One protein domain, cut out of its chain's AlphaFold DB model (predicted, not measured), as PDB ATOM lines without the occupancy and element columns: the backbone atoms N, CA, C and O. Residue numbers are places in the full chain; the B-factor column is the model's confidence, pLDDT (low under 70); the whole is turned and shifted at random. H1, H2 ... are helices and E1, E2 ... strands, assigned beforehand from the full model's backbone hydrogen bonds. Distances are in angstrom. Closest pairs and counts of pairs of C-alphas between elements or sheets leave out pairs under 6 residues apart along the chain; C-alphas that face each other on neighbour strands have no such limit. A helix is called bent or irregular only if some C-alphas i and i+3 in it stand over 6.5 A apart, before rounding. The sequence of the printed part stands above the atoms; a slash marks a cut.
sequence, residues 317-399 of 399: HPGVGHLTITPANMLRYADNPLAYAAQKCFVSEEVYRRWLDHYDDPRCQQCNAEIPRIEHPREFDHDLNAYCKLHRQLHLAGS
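This is residues 317 to 399 of the 399 residues of an uncharacterized protein of Thalassolituus sp. C2-1 (UniProt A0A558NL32). A loose chain of short helices strung out as a rod, with strand E1 and helices H1 and H2 at one end, H3 in the middle, and H4 and then H5 at the other end. Between H3 and H4 a long loop without a named element, residues 361 to 381, swings out toward the H5 end and folds back past H3. The printed part has 83 residues, with one named strand and five named helices in the order E1, H1, H2, H3, H4, H5, and the class is mostly helix. The radius of gyration of the C-alphas is 15.0 A, and the C-alphas span 48 by 22 by 17 A.

E1, residues 321 to 325, pairs with no named strand. Its closest C-alpha to H1, residues 327 to 335, is that of Ile 325, 7.8 A from that of Tyr 333. E1 and H2, residues 337 to 345, are near each other, with 6 pairs of C-alphas within 10 A. H1 and H2 are close but not clearly touching, the closest C-alphas being those of Tyr 333 and Tyr 340 at 5.9 A; they run opposite ways at a steep tilt of 62 degrees. H2 touches H3, residues 349 to 360, about perpendicular at 88 degrees, with the C-alphas of Ala 339 and Glu 349 closest at 4.9 A; H3 touches H2 with residues 349 to 353 alone. H3, with residues 351 to 355 alone, and H4, residues 382 to 385, only just touch, with 3 pairs of C-alphas within 8 A, the closest those of Arg 354 and His 382 at 7.3 A. H4 touches H5, residues 389 to 398, where the C-alphas of Leu 384 and Arg 392 are closest at 6.0 A. H3 and H5 are apart, and so are H1 and H3. Each O i to N i+4 pair is within hydrogen-bond range in H2, H3 and H5, against 3 of 5 in H1; H4 is too short for such a pair, and its one O i to N i+3 pair is not within range.

E1 begins at C-alpha 321 (9.625, -19.508, -13.219) and is 12.3 A long. H1, 13.5 A long, is irregular: C-alphas 328 and 331 are 7.3 A apart. H2 is 12.4 A long. H3, the longest helix by residues, is 16.5 A long and begins at C-alpha 349 (23.347, -28.845, -12.117). H4 has four residues and is 5.3 A long. H5 is 14.5 A long and ends at C-alpha 398 (22.807, -47.699, 6.700).

The two C-alphas farthest apart, those of Pro 327 and Ala 397, are 49.2 A apart. The printed part has no cut, and it ends at residue 399, the chain's last. The link from H3 to H4 is long, with 21 residues; the other links are tight. The mean pLDDT of the printed part is 87.5, and residues 398 to 399 are under 70.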
ATOM      1  N   HIS A 317      11.460 -22.128 -16.627       91.00
ATOM      2  CA  HIS A 317      12.166 -23.234 -15.979       91.00
ATOM      3  C   HIS A 317      11.491 -23.572 -14.645       91.00
ATOM      4  O   HIS A 317      11.270 -22.654 -13.847       91.00
ATOM      5  N   PRO A 318      11.162 -24.849 -14.363       87.75
ATOM      6  CA  PRO A 318      10.623 -25.248 -13.065       87.75
ATOM      7  C   PRO A 318      11.507 -24.758 -11.907       87.75
ATOM      8  O   PRO A 318      12.728 -24.820 -11.969       87.75
ATOM      9  N   GLY A 319      10.910 -24.216 -10.845       85.81
ATOM     10  CA  GLY A 319      11.649 -23.686  -9.689       85.81
ATOM     11  C   GLY A 319      12.246 -22.280  -9.867       85.81
ATOM     12  O   GLY A 319      12.431 -21.589  -8.867       85.81
ATOM     13  N   VAL A 320      12.493 -21.815 -11.100       86.81
ATOM     14  CA  VAL A 320      12.885 -20.416 -11.400       86.81
ATOM     15  C   VAL A 320      11.684 -19.578 -11.854       86.81
ATOM     16  O   VAL A 320      11.616 -18.383 -11.574       86.81
ATOM     17  N   GLY A 321      10.732 -20.193 -12.558       87.75
ATOM     18  CA  GLY A 321       9.625 -19.508 -13.219       87.75
ATOM     19  C   GLY A 321      10.045 -18.892 -14.555       87.75
ATOM     20  O   GLY A 321      10.840 -19.471 -15.298       87.75
ATOM     21  N   HIS A 322       9.490 -17.721 -14.879       89.12
ATOM     22  CA  HIS A 322       9.868 -16.975 -16.080       89.12
ATOM     23  C   HIS A 322      11.250 -16.343 -15.903       89.12
ATOM     24  O   HIS A 322      11.440 -15.432 -15.098       89.12
ATOM     25  N   LEU A 323      12.209 -16.831 -16.681       90.00
ATOM     26  CA  LEU A 323      13.591 -16.395 -16.686       90.00
ATOM     27  C   LEU A 323      13.864 -15.526 -17.911       90.00
ATOM     28  O   LEU A 323      13.758 -15.968 -19.054       90.00
ATOM     29  N   THR A 324      14.258 -14.290 -17.636       91.25
ATOM     30  CA  THR A 324      14.640 -13.292 -18.631       91.25
ATOM     31  C   THR A 324      16.145 -13.396 -18.905       91.25
ATOM     32  O   THR A 324      16.966 -13.182 -18.009       91.25
ATOM     33  N   ILE A 325      16.518 -13.764 -20.131       92.75
ATOM     34  CA  ILE A 325      17.888 -14.040 -20.577       92.75
ATOM     35  C   ILE A 325      18.329 -12.933 -21.534       92.75
ATOM     36  O   ILE A 325      17.801 -12.797 -22.639       92.75
ATOM     37  N   THR A 326      19.307 -12.142 -21.094       90.81
ATOM     38  CA  THR A 326      19.894 -11.057 -21.888       90.81
ATOM     39  C   THR A 326      20.764 -11.599 -23.027       90.81
ATOM     40  O   THR A 326      21.298 -12.704 -22.894       90.81
ATOM     41  N   PRO A 327      20.982 -10.828 -24.110       88.06
ATOM     42  CA  PRO A 327      21.860 -11.214 -25.220       88.06
ATOM     43  C   PRO A 327      23.249 -11.685 -24.762       88.06
ATOM     44  O   PRO A 327      23.702 -12.748 -25.175       88.06
ATOM     45  N   ALA A 328      23.856 -10.995 -23.787       86.50
ATOM     46  CA  ALA A 328      25.141 -11.384 -23.193       86.50
ATOM     47  C   ALA A 328      25.155 -12.784 -22.540       86.50
ATOM     48  O   ALA A 328      26.205 -13.412 -22.443       86.50
ATOM     49  N   ASN A 329      24.004 -13.280 -22.076       89.62
ATOM     50  CA  ASN A 329      23.873 -14.600 -21.452       89.62
ATOM     51  C   ASN A 329      23.223 -15.640 -22.380       89.62
ATOM     52  O   ASN A 329      23.055 -16.788 -21.971       89.62
ATOM     53  N   MET A 330      22.844 -15.261 -23.604       88.69
ATOM     54  CA  MET A 330      22.065 -16.109 -24.507       88.69
ATOM     55  C   MET A 330      22.877 -17.291 -25.042       88.69
ATOM     56  O   MET A 330      22.365 -18.405 -25.041       88.69
ATOM     57  N   LEU A 331      24.143 -17.071 -25.416       87.56
ATOM     58  CA  LEU A 331      25.047 -18.147 -25.851       87.56
ATOM     59  C   LEU A 331      25.271 -19.159 -24.726       87.56
ATOM     60  O   LEU A 331      24.988 -20.341 -24.879       87.56
ATOM     61  N   ARG A 332      25.619 -18.662 -23.534       89.31
ATOM     62  CA  ARG A 332      25.803 -19.501 -22.345       89.31
ATOM     63  C   ARG A 332      24.549 -20.304 -21.983       89.31
ATOM     64  O   ARG A 332      24.654 -21.419 -21.480       89.31
ATOM     65  N   TYR A 333      23.367 -19.726 -22.188       91.69
ATOM     66  CA  TYR A 333      22.104 -20.431 -21.999       91.69
ATOM     67  C   TYR A 333      21.874 -21.502 -23.073       91.69
ATOM     68  O   TYR A 333      21.405 -22.582 -22.733       91.69
ATOM     69  N   ALA A 334      22.197 -21.221 -24.337       89.69
ATOM     70  CA  ALA A 334      22.045 -22.167 -25.439       89.69
ATOM     71  C   ALA A 334      22.941 -23.407 -25.270       89.69
ATOM     72  O   ALA A 334      22.477 -24.513 -25.538       89.69
ATOM     73  N   ASP A 335      24.163 -23.236 -24.754       91.06
ATOM     74  CA  ASP A 335      25.098 -24.343 -24.510       91.06
ATOM     75  C   ASP A 335      24.581 -25.320 -23.442       91.06
ATOM     76  O   ASP A 335      24.674 -26.538 -23.596       91.06
ATOM     77  N   ASN A 336      24.042 -24.799 -22.332       93.50
ATOM     78  CA  ASN A 336      23.491 -25.624 -21.256       93.50
ATOM     79  C   ASN A 336      22.363 -24.901 -20.483       93.50
ATOM     80  O   ASN A 336      22.610 -24.253 -19.453       93.50
ATOM     81  N   PRO A 337      21.097 -25.061 -20.923       92.50
ATOM     82  CA  PRO A 337      19.939 -24.434 -20.283       92.50
ATOM     83  C   PRO A 337      19.729 -24.876 -18.830       92.50
ATOM     84  O   PRO A 337      19.332 -24.070 -17.986       92.50
ATOM     85  N   LEU A 338      20.008 -26.152 -18.528       92.25
ATOM     86  CA  LEU A 338      19.798 -26.739 -17.203       92.25
ATOM     87  C   LEU A 338      20.792 -26.184 -16.186       92.25
ATOM     88  O   LEU A 338      20.384 -25.805 -15.092       92.25
ATOM     89  N   ALA A 339      22.073 -26.075 -16.544       92.62
ATOM     90  CA  ALA A 339      23.083 -25.468 -15.679       92.62
ATOM     91  C   ALA A 339      22.782 -23.990 -15.412       92.62
ATOM     92  O   ALA A 339      22.947 -23.507 -14.289       92.62
ATOM     93  N   TYR A 340      22.302 -23.272 -16.432       92.62
ATOM     94  CA  TYR A 340      21.903 -21.877 -16.283       92.62
ATOM     95  C   TYR A 340      20.717 -21.730 -15.316       92.62
ATOM     96  O   TYR A 340      20.768 -20.899 -14.407       92.62
ATOM     97  N   ALA A 341      19.682 -22.566 -15.449       92.19
ATOM     98  CA  ALA A 341      18.541 -22.586 -14.532       92.19
ATOM     99  C   ALA A 341      18.943 -23.009 -13.107       92.19
ATOM    100  O   ALA A 341      18.597 -22.323 -12.143       92.19
ATOM    101  N   ALA A 342      19.761 -24.056 -12.968       92.69
ATOM    102  CA  ALA A 342      20.297 -24.527 -11.692       92.69
ATOM    103  C   ALA A 342      21.062 -23.419 -10.953       92.69
ATOM    104  O   ALA A 342      20.826 -23.176  -9.765       92.69
ATOM    105  N   GLN A 343      21.902 -22.666 -11.674       92.75
ATOM    106  CA  GLN A 343      22.618 -21.522 -11.113       92.75
ATOM    107  C   GLN A 343      21.655 -20.443 -10.596       92.75
ATOM    108  O   GLN A 343      21.899 -19.864  -9.537       92.75
ATOM    109  N   LYS A 344      20.546 -20.181 -11.302       90.88
ATOM    110  CA  LYS A 344      19.506 -19.234 -10.855       90.88
ATOM    111  C   LYS A 344      18.707 -19.757  -9.659       90.88
ATOM    112  O   LYS A 344      18.293 -18.958  -8.824       90.88
ATOM    113  N   CYS A 345      18.564 -21.074  -9.522       88.88
ATOM    114  CA  CYS A 345      18.039 -21.730  -8.322       88.88
ATOM    115  C   CYS A 345      19.060 -21.822  -7.174       88.88
ATOM    116  O   CYS A 345      18.676 -22.149  -6.050       88.88
ATOM    117  N   PHE A 346      20.328 -21.464  -7.409       90.75
ATOM    118  CA  PHE A 346      21.441 -21.588  -6.461       90.75
ATOM    119  C   PHE A 346      21.696 -23.030  -6.010       90.75
ATOM    120  O   PHE A 346      22.026 -23.285  -4.853       90.75
ATOM    121  N   VAL A 347      21.543 -23.969  -6.937       92.44
ATOM    122  CA  VAL A 347      21.882 -25.380  -6.751       92.44
ATOM    123  C   VAL A 347      22.860 -25.813  -7.842       92.44
ATOM    124  O   VAL A 347      22.972 -25.171  -8.887       92.44
ATOM    125  N   SER A 348      23.594 -26.900  -7.606       93.88
ATOM    126  CA  SER A 348      24.400 -27.519  -8.666       93.88
ATOM    127  C   SER A 348      23.505 -28.092  -9.772       93.88
ATOM    128  O   SER A 348      22.364 -28.476  -9.504       93.88
ATOM    129  N   GLU A 349      24.043 -28.215 -10.986       93.00
ATOM    130  CA  GLU A 349      23.347 -28.845 -12.117       93.00
ATOM    131  C   GLU A 349      22.855 -30.262 -11.778       93.00
ATOM    132  O   GLU A 349      21.725 -30.623 -12.103       93.00
ATOM    133  N   GLU A 350      23.668 -31.049 -11.070       92.69
ATOM    134  CA  GLU A 350      23.325 -32.418 -10.677       92.69
ATOM    135  C   GLU A 350      22.112 -32.470  -9.741       92.69
ATOM    136  O   GLU A 350      21.196 -33.263  -9.957       92.69
ATOM    137  N   VAL A 351      22.076 -31.596  -8.729       90.94
ATOM    138  CA  VAL A 351      20.946 -31.487  -7.791       90.94
ATOM    139  C   VAL A 351      19.684 -31.021  -8.512       90.94
ATOM    140  O   VAL A 351      18.620 -31.587  -8.289       90.94
ATOM    141  N   TYR A 352      19.795 -30.040  -9.412       93.38
ATOM    142  CA  TYR A 352      18.654 -29.548 -10.186       93.38
ATOM    143  C   TYR A 352      18.077 -30.623 -11.112       93.38
ATOM    144  O   TYR A 352      16.865 -30.784 -11.163       93.38
ATOM    145  N   ARG A 353      18.929 -31.407 -11.789       92.62
ATOM    146  CA  ARG A 353      18.495 -32.529 -12.637       92.62
ATOM    147  C   ARG A 353      17.763 -33.597 -11.822       92.62
ATOM    148  O   ARG A 353      16.652 -33.971 -12.170       92.62
ATOM    149  N   ARG A 354      18.342 -34.022 -10.693       90.19
ATOM    150  CA  ARG A 354      17.705 -35.002  -9.791       90.19
ATOM    151  C   ARG A 354      16.393 -34.480  -9.200       90.19
ATOM    152  O   ARG A 354      15.469 -35.257  -8.977       90.19
ATOM    153  N   TRP A 355      16.322 -33.180  -8.925       93.38
ATOM    154  CA  TRP A 355      15.096 -32.537  -8.476       93.38
ATOM    155  C   TRP A 355      14.037 -32.494  -9.580       93.38
ATOM    156  O   TRP A 355      12.888 -32.780  -9.278       93.38
ATOM    157  N   LEU A 356      14.399 -32.182 -10.830       91.62
ATOM    158  CA  LEU A 356      13.470 -32.196 -11.965       91.62
ATOM    159  C   LEU A 356      12.834 -33.578 -12.147       91.62
ATOM    160  O   LEU A 356      11.613 -33.667 -12.230       91.62
ATOM    161  N   ASP A 357      13.639 -34.644 -12.090       89.94
ATOM    162  CA  ASP A 357      13.135 -36.022 -12.168       89.94
ATOM    163  C   ASP A 357      12.100 -36.302 -11.059       89.94
ATOM    164  O   ASP A 357      11.022 -36.839 -11.310       89.94
ATOM    165  N   HIS A 358      12.396 -35.881  -9.824       89.25
ATOM    166  CA  HIS A 358      11.469 -35.998  -8.694       89.25
ATOM    167  C   HIS A 358      10.238 -35.081  -8.825       89.25
ATOM    168  O   HIS A 358       9.150 -35.434  -8.380       89.25
ATOM    169  N   TYR A 359      10.396 -33.888  -9.393       89.62
ATOM    170  CA  TYR A 359       9.330 -32.910  -9.587       89.62
ATOM    171  C   TYR A 359       8.334 -33.366 -10.660       89.62
ATOM    172  O   TYR A 359       7.145 -33.068 -10.533       89.62
ATOM    173  N   ASP A 360       8.779 -34.101 -11.676       88.94
ATOM    174  CA  ASP A 360       7.913 -34.623 -12.734       88.94
ATOM    175  C   ASP A 360       7.208 -35.931 -12.328       88.94
ATOM    176  O   ASP A 360       6.007 -36.072 -12.578       88.94
ATOM    177  N   ASP A 361       7.898 -36.856 -11.646       89.44
ATOM    178  CA  ASP A 361       7.315 -38.117 -11.150       89.44
ATOM    179  C   ASP A 361       7.898 -38.512  -9.774       89.44
ATOM    180  O   ASP A 361       8.888 -39.249  -9.685       89.44
ATOM    181  N   PRO A 362       7.308 -38.043  -8.656       89.12
ATOM    182  CA  PRO A 362       7.865 -38.256  -7.324       89.12
ATOM    183  C   PRO A 362       7.628 -39.695  -6.842       89.12
ATOM    184  O   PRO A 362       6.636 -40.011  -6.177       89.12
ATOM    185  N   ARG A 363       8.578 -40.584  -7.143       90.31
ATOM    186  CA  ARG A 363       8.554 -41.992  -6.724       90.31
ATOM    187  C   ARG A 363       9.757 -42.377  -5.884       90.31
ATOM    188  O   ARG A 363      10.853 -41.843  -6.018       90.31
ATOM    189  N   CYS A 364       9.545 -43.362  -5.019       88.94
ATOM    190  CA  CYS A 364      10.605 -43.966  -4.232       88.94
ATOM    191  C   CYS A 364      11.540 -44.782  -5.114       88.94
ATOM    192  O   CYS A 364      11.100 -45.738  -5.743       88.94
ATOM    193  N   GLN A 365      12.839 -44.499  -5.052       86.12
ATOM    194  CA  GLN A 365      13.835 -45.226  -5.845       86.12
ATOM    195  C   GLN A 365      13.915 -46.731  -5.542       86.12
ATOM    196  O   GLN A 365      14.367 -47.498  -6.385       86.12
ATOM    197  N   GLN A 366      13.466 -47.175  -4.362       86.38
ATOM    198  CA  GLN A 366      13.589 -48.575  -3.944       86.38
ATOM    199  C   GLN A 366      12.305 -49.398  -4.110       86.38
ATOM    200  O   GLN A 366      12.372 -50.558  -4.503       86.38
ATOM    201  N   CYS A 367      11.130 -48.831  -3.815       89.44
ATOM    202  CA  CYS A 367       9.849 -49.549  -3.933       89.44
ATOM    203  C   CYS A 367       8.856 -48.936  -4.917       89.44
ATOM    204  O   CYS A 367       7.731 -49.421  -5.018       89.44
ATOM    205  N   ASN A 368       9.243 -47.864  -5.609       88.12
ATOM    206  CA  ASN A 368       8.422 -47.156  -6.587       88.12
ATOM    207  C   ASN A 368       7.089 -46.593  -6.048       88.12
ATOM    208  O   ASN A 368       6.204 -46.223  -6.819       88.12
ATOM    209  N   ALA A 369       6.935 -46.528  -4.720       87.50
ATOM    210  CA  ALA A 369       5.786 -45.909  -4.070       87.50
ATOM    211  C   ALA A 369       5.806 -44.388  -4.265       87.50
ATOM    212  O   ALA A 369       6.878 -43.785  -4.281       87.50
ATOM    213  N   GLU A 370       4.631 -43.772  -4.366       88.00
ATOM    214  CA  GLU A 370       4.491 -42.319  -4.511       88.00
ATOM    215  C   GLU A 370       4.993 -41.584  -3.256       88.00
ATOM    216  O   GLU A 370       4.719 -41.984  -2.118       88.00
ATOM    217  N   ILE A 371       5.760 -40.515  -3.469       89.94
ATOM    218  CA  ILE A 371       6.364 -39.666  -2.433       89.94
ATOM    219  C   ILE A 371       5.797 -38.243  -2.576       89.94
ATOM    220  O   ILE A 371       5.424 -37.844  -3.677       89.94
ATOM    221  N   PRO A 372       5.691 -37.451  -1.490       86.88
ATOM    222  CA  PRO A 372       5.393 -36.027  -1.609       86.88
ATOM    223  C   PRO A 372       6.383 -35.315  -2.535       86.88
ATOM    224  O   PRO A 372       7.595 -35.399  -2.341       86.88
ATOM    225  N   ARG A 373       5.835 -34.582  -3.506       89.31
ATOM    226  CA  ARG A 373       6.581 -33.721  -4.422       89.31
ATOM    227  C   ARG A 373       7.193 -32.534  -3.684       89.31
ATOM    228  O   ARG A 373       6.535 -31.918  -2.846       89.31
ATOM    229  N   ILE A 374       8.415 -32.171  -4.058       89.50
ATOM    230  CA  ILE A 374       9.085 -30.959  -3.578       89.50
ATOM    231  C   ILE A 374       9.022 -29.871  -4.638       89.50
ATOM    232  O   ILE A 374       9.556 -30.031  -5.732       89.50
ATOM    233  N   GLU A 375       8.395 -28.751  -4.290       85.31
ATOM    234  CA  GLU A 375       8.125 -27.645  -5.217       85.31
ATOM    235  C   GLU A 375       9.366 -26.794  -5.530       85.31
ATOM    236  O   GLU A 375       9.424 -26.169  -6.587       85.31
ATOM    237  N   HIS A 376      10.370 -26.768  -4.643       87.06
ATOM    238  CA  HIS A 376      11.556 -25.922  -4.805       87.06
ATOM    239  C   HIS A 376      12.861 -26.735  -4.825       87.06
ATOM    240  O   HIS A 376      13.145 -27.451  -3.863       87.06
ATOM    241  N   PRO A 377      13.734 -26.546  -5.834       89.44
ATOM    242  CA  PRO A 377      14.984 -27.304  -5.950       89.44
ATOM    243  C   PRO A 377      15.955 -27.099  -4.783       89.44
ATOM    244  O   PRO A 377      16.770 -27.969  -4.503       89.44
ATOM    245  N   ARG A 378      15.875 -25.969  -4.072       88.25
ATOM    246  CA  ARG A 378      16.705 -25.701  -2.883       88.25
ATOM    247  C   ARG A 378      16.351 -26.566  -1.676       88.25
ATOM    248  O   ARG A 378      17.185 -26.752  -0.800       88.25
ATOM    249  N   GLU A 379      15.114 -27.036  -1.609       85.88
ATOM    250  CA  GLU A 379      14.605 -27.865  -0.512       85.88
ATOM    251  C   GLU A 379      14.769 -29.360  -0.825       85.88
ATOM    252  O   GLU A 379      14.480 -30.226   0.004       85.88
ATOM    253  N   PHE A 380      15.241 -29.669  -2.034       89.00
ATOM    254  CA  PHE A 380      15.452 -31.024  -2.491       89.00
ATOM    255  C   PHE A 380      16.800 -31.565  -2.023       89.00
ATOM    256  O   PHE A 380      17.857 -31.239  -2.556       89.00
ATOM    257  N   ASP A 381      16.730 -32.453  -1.042       85.31
ATOM    258  CA  ASP A 381      17.804 -33.347  -0.650       85.31
ATOM    259  C   ASP A 381      17.542 -34.749  -1.215       85.31
ATOM    260  O   ASP A 381      16.529 -35.384  -0.906       85.31
ATOM    261  N   HIS A 382      18.455 -35.234  -2.052       83.25
ATOM    262  CA  HIS A 382      18.335 -36.541  -2.686       83.25
ATOM    263  C   HIS A 382      18.251 -37.676  -1.659       83.25
ATOM    264  O   HIS A 382      17.407 -38.559  -1.796       83.25
ATOM    265  N   ASP A 383      19.048 -37.619  -0.593       82.50
ATOM    266  CA  ASP A 383      19.174 -38.720   0.367       82.50
ATOM    267  C   ASP A 383      17.933 -38.845   1.262       82.50
ATOM    268  O   ASP A 383      17.637 -39.902   1.825       82.50
ATOM    269  N   LEU A 384      17.159 -37.764   1.370       81.69
ATOM    270  CA  LEU A 384      15.956 -37.700   2.194       81.69
ATOM    271  C   LEU A 384      14.669 -37.811   1.381       81.69
ATOM    272  O   LEU A 384      13.676 -38.348   1.883       81.69
ATOM    273  N   ASN A 385      14.672 -37.289   0.157       84.38
ATOM    274  CA  ASN A 385      13.454 -37.041  -0.608       84.38
ATOM    275  C   ASN A 385      13.306 -37.974  -1.817       84.38
ATOM    276  O   ASN A 385      12.230 -38.037  -2.407       84.38
ATOM    277  N   ALA A 386      14.337 -38.764  -2.140       83.69
ATOM    278  CA  ALA A 386      14.240 -39.850  -3.115       83.69
ATOM    279  C   ALA A 386      13.596 -41.136  -2.551       83.69
ATOM    280  O   ALA A 386      13.304 -42.078  -3.295       83.69
ATOM    281  N   TYR A 387      13.361 -41.197  -1.234       86.31
ATOM    282  CA  TYR A 387      12.887 -42.392  -0.536       86.31
ATOM    283  C   TYR A 387      11.595 -42.148   0.249       86.31
ATOM    284  O   TYR A 387      11.381 -41.094   0.845       86.31
ATOM    285  N   CYS A 388      10.715 -43.152   0.285       85.75
ATOM    286  CA  CYS A 388       9.511 -43.094   1.110       85.75
ATOM    287  C   CYS A 388       9.889 -43.145   2.599       85.75
ATOM    288  O   CYS A 388      10.997 -43.543   2.947       85.75
ATOM    289  N   LYS A 389       8.966 -42.801   3.508       85.50
ATOM    290  CA  LYS A 389       9.252 -42.730   4.960       85.50
ATOM    291  C   LYS A 389       9.945 -43.983   5.522       85.50
ATOM    292  O   LYS A 389      10.818 -43.848   6.372       85.50
ATOM    293  N   LEU A 390       9.581 -45.169   5.028       84.62
ATOM    294  CA  LEU A 390      10.183 -46.445   5.426       84.62
ATOM    295  C   LEU A 390      11.630 -46.577   4.917       84.62
ATOM    296  O   LEU A 390      12.541 -46.813   5.704       84.62
ATOM    297  N   HIS A 391      11.857 -46.377   3.614       84.44
ATOM    298  CA  HIS A 391      13.193 -46.492   3.018       84.44
ATOM    299  C   HIS A 391      14.123 -45.357   3.434       84.44
ATOM    300  O   HIS A 391      15.312 -45.588   3.576       84.44
ATOM    301  N   ARG A 392      13.596 -44.169   3.736       85.06
ATOM    302  CA  ARG A 392      14.365 -43.064   4.312       85.06
ATOM    303  C   ARG A 392      14.960 -43.438   5.670       85.06
ATOM    304  O   ARG A 392      16.115 -43.134   5.931       85.06
ATOM    305  N   GLN A 393      14.195 -44.110   6.534       82.19
ATOM    306  CA  GLN A 393      14.696 -44.578   7.833       82.19
ATOM    307  C   GLN A 393      15.772 -45.659   7.677       82.19
ATOM    308  O   GLN A 393      16.745 -45.652   8.423       82.19
ATOM    309  N   LEU A 394      15.617 -46.554   6.699       80.00
ATOM    310  CA  LEU A 394      16.601 -47.598   6.400       80.00
ATOM    311  C   LEU A 394      17.878 -47.026   5.772       80.00
ATOM    312  O   LEU A 394      18.973 -47.426   6.151       80.00
ATOM    313  N   HIS A 395      17.739 -46.064   4.863       76.56
ATOM    314  CA  HIS A 395      18.856 -45.385   4.212       76.56
ATOM    315  C   HIS A 395      19.677 -44.580   5.229       76.56
ATOM    316  O   HIS A 395      20.897 -44.699   5.256       76.56
ATOM    317  N   LEU A 396      19.017 -43.846   6.135       75.38
ATOM    318  CA  LEU A 396      19.686 -43.107   7.216       75.38
ATOM    319  C   LEU A 396      20.302 -44.007   8.295       75.38
ATOM    320  O   LEU A 396      21.164 -43.552   9.035       75.38
ATOM    321  N   ALA A 397      19.840 -45.252   8.425       72.12
ATOM    322  CA  ALA A 397      20.410 -46.221   9.360       72.12
ATOM    323  C   ALA A 397      21.594 -47.006   8.764       72.12
ATOM    324  O   ALA A 397      22.333 -47.641   9.516       72.12
ATOM    325  N   GLY A 398      21.744 -47.002   7.434       60.44
ATOM    326  CA  GLY A 398      22.807 -47.699   6.700       60.44
ATOM    327  C   GLY A 398      23.863 -46.795   6.050       60.44
ATOM    328  O   GLY A 398      24.812 -47.334   5.484       60.44
ATOM    329  N   SER A 399      23.699 -45.470   6.122       53.16
ATOM    330  CA  SER A 399      24.704 -44.459   5.739       53.16
ATOM    331  C   SER A 399      25.397 -43.936   6.988       53.16
ATOM    332  O   SER A 399      26.622 -43.698   6.927       53.16
TER     333      SER A 399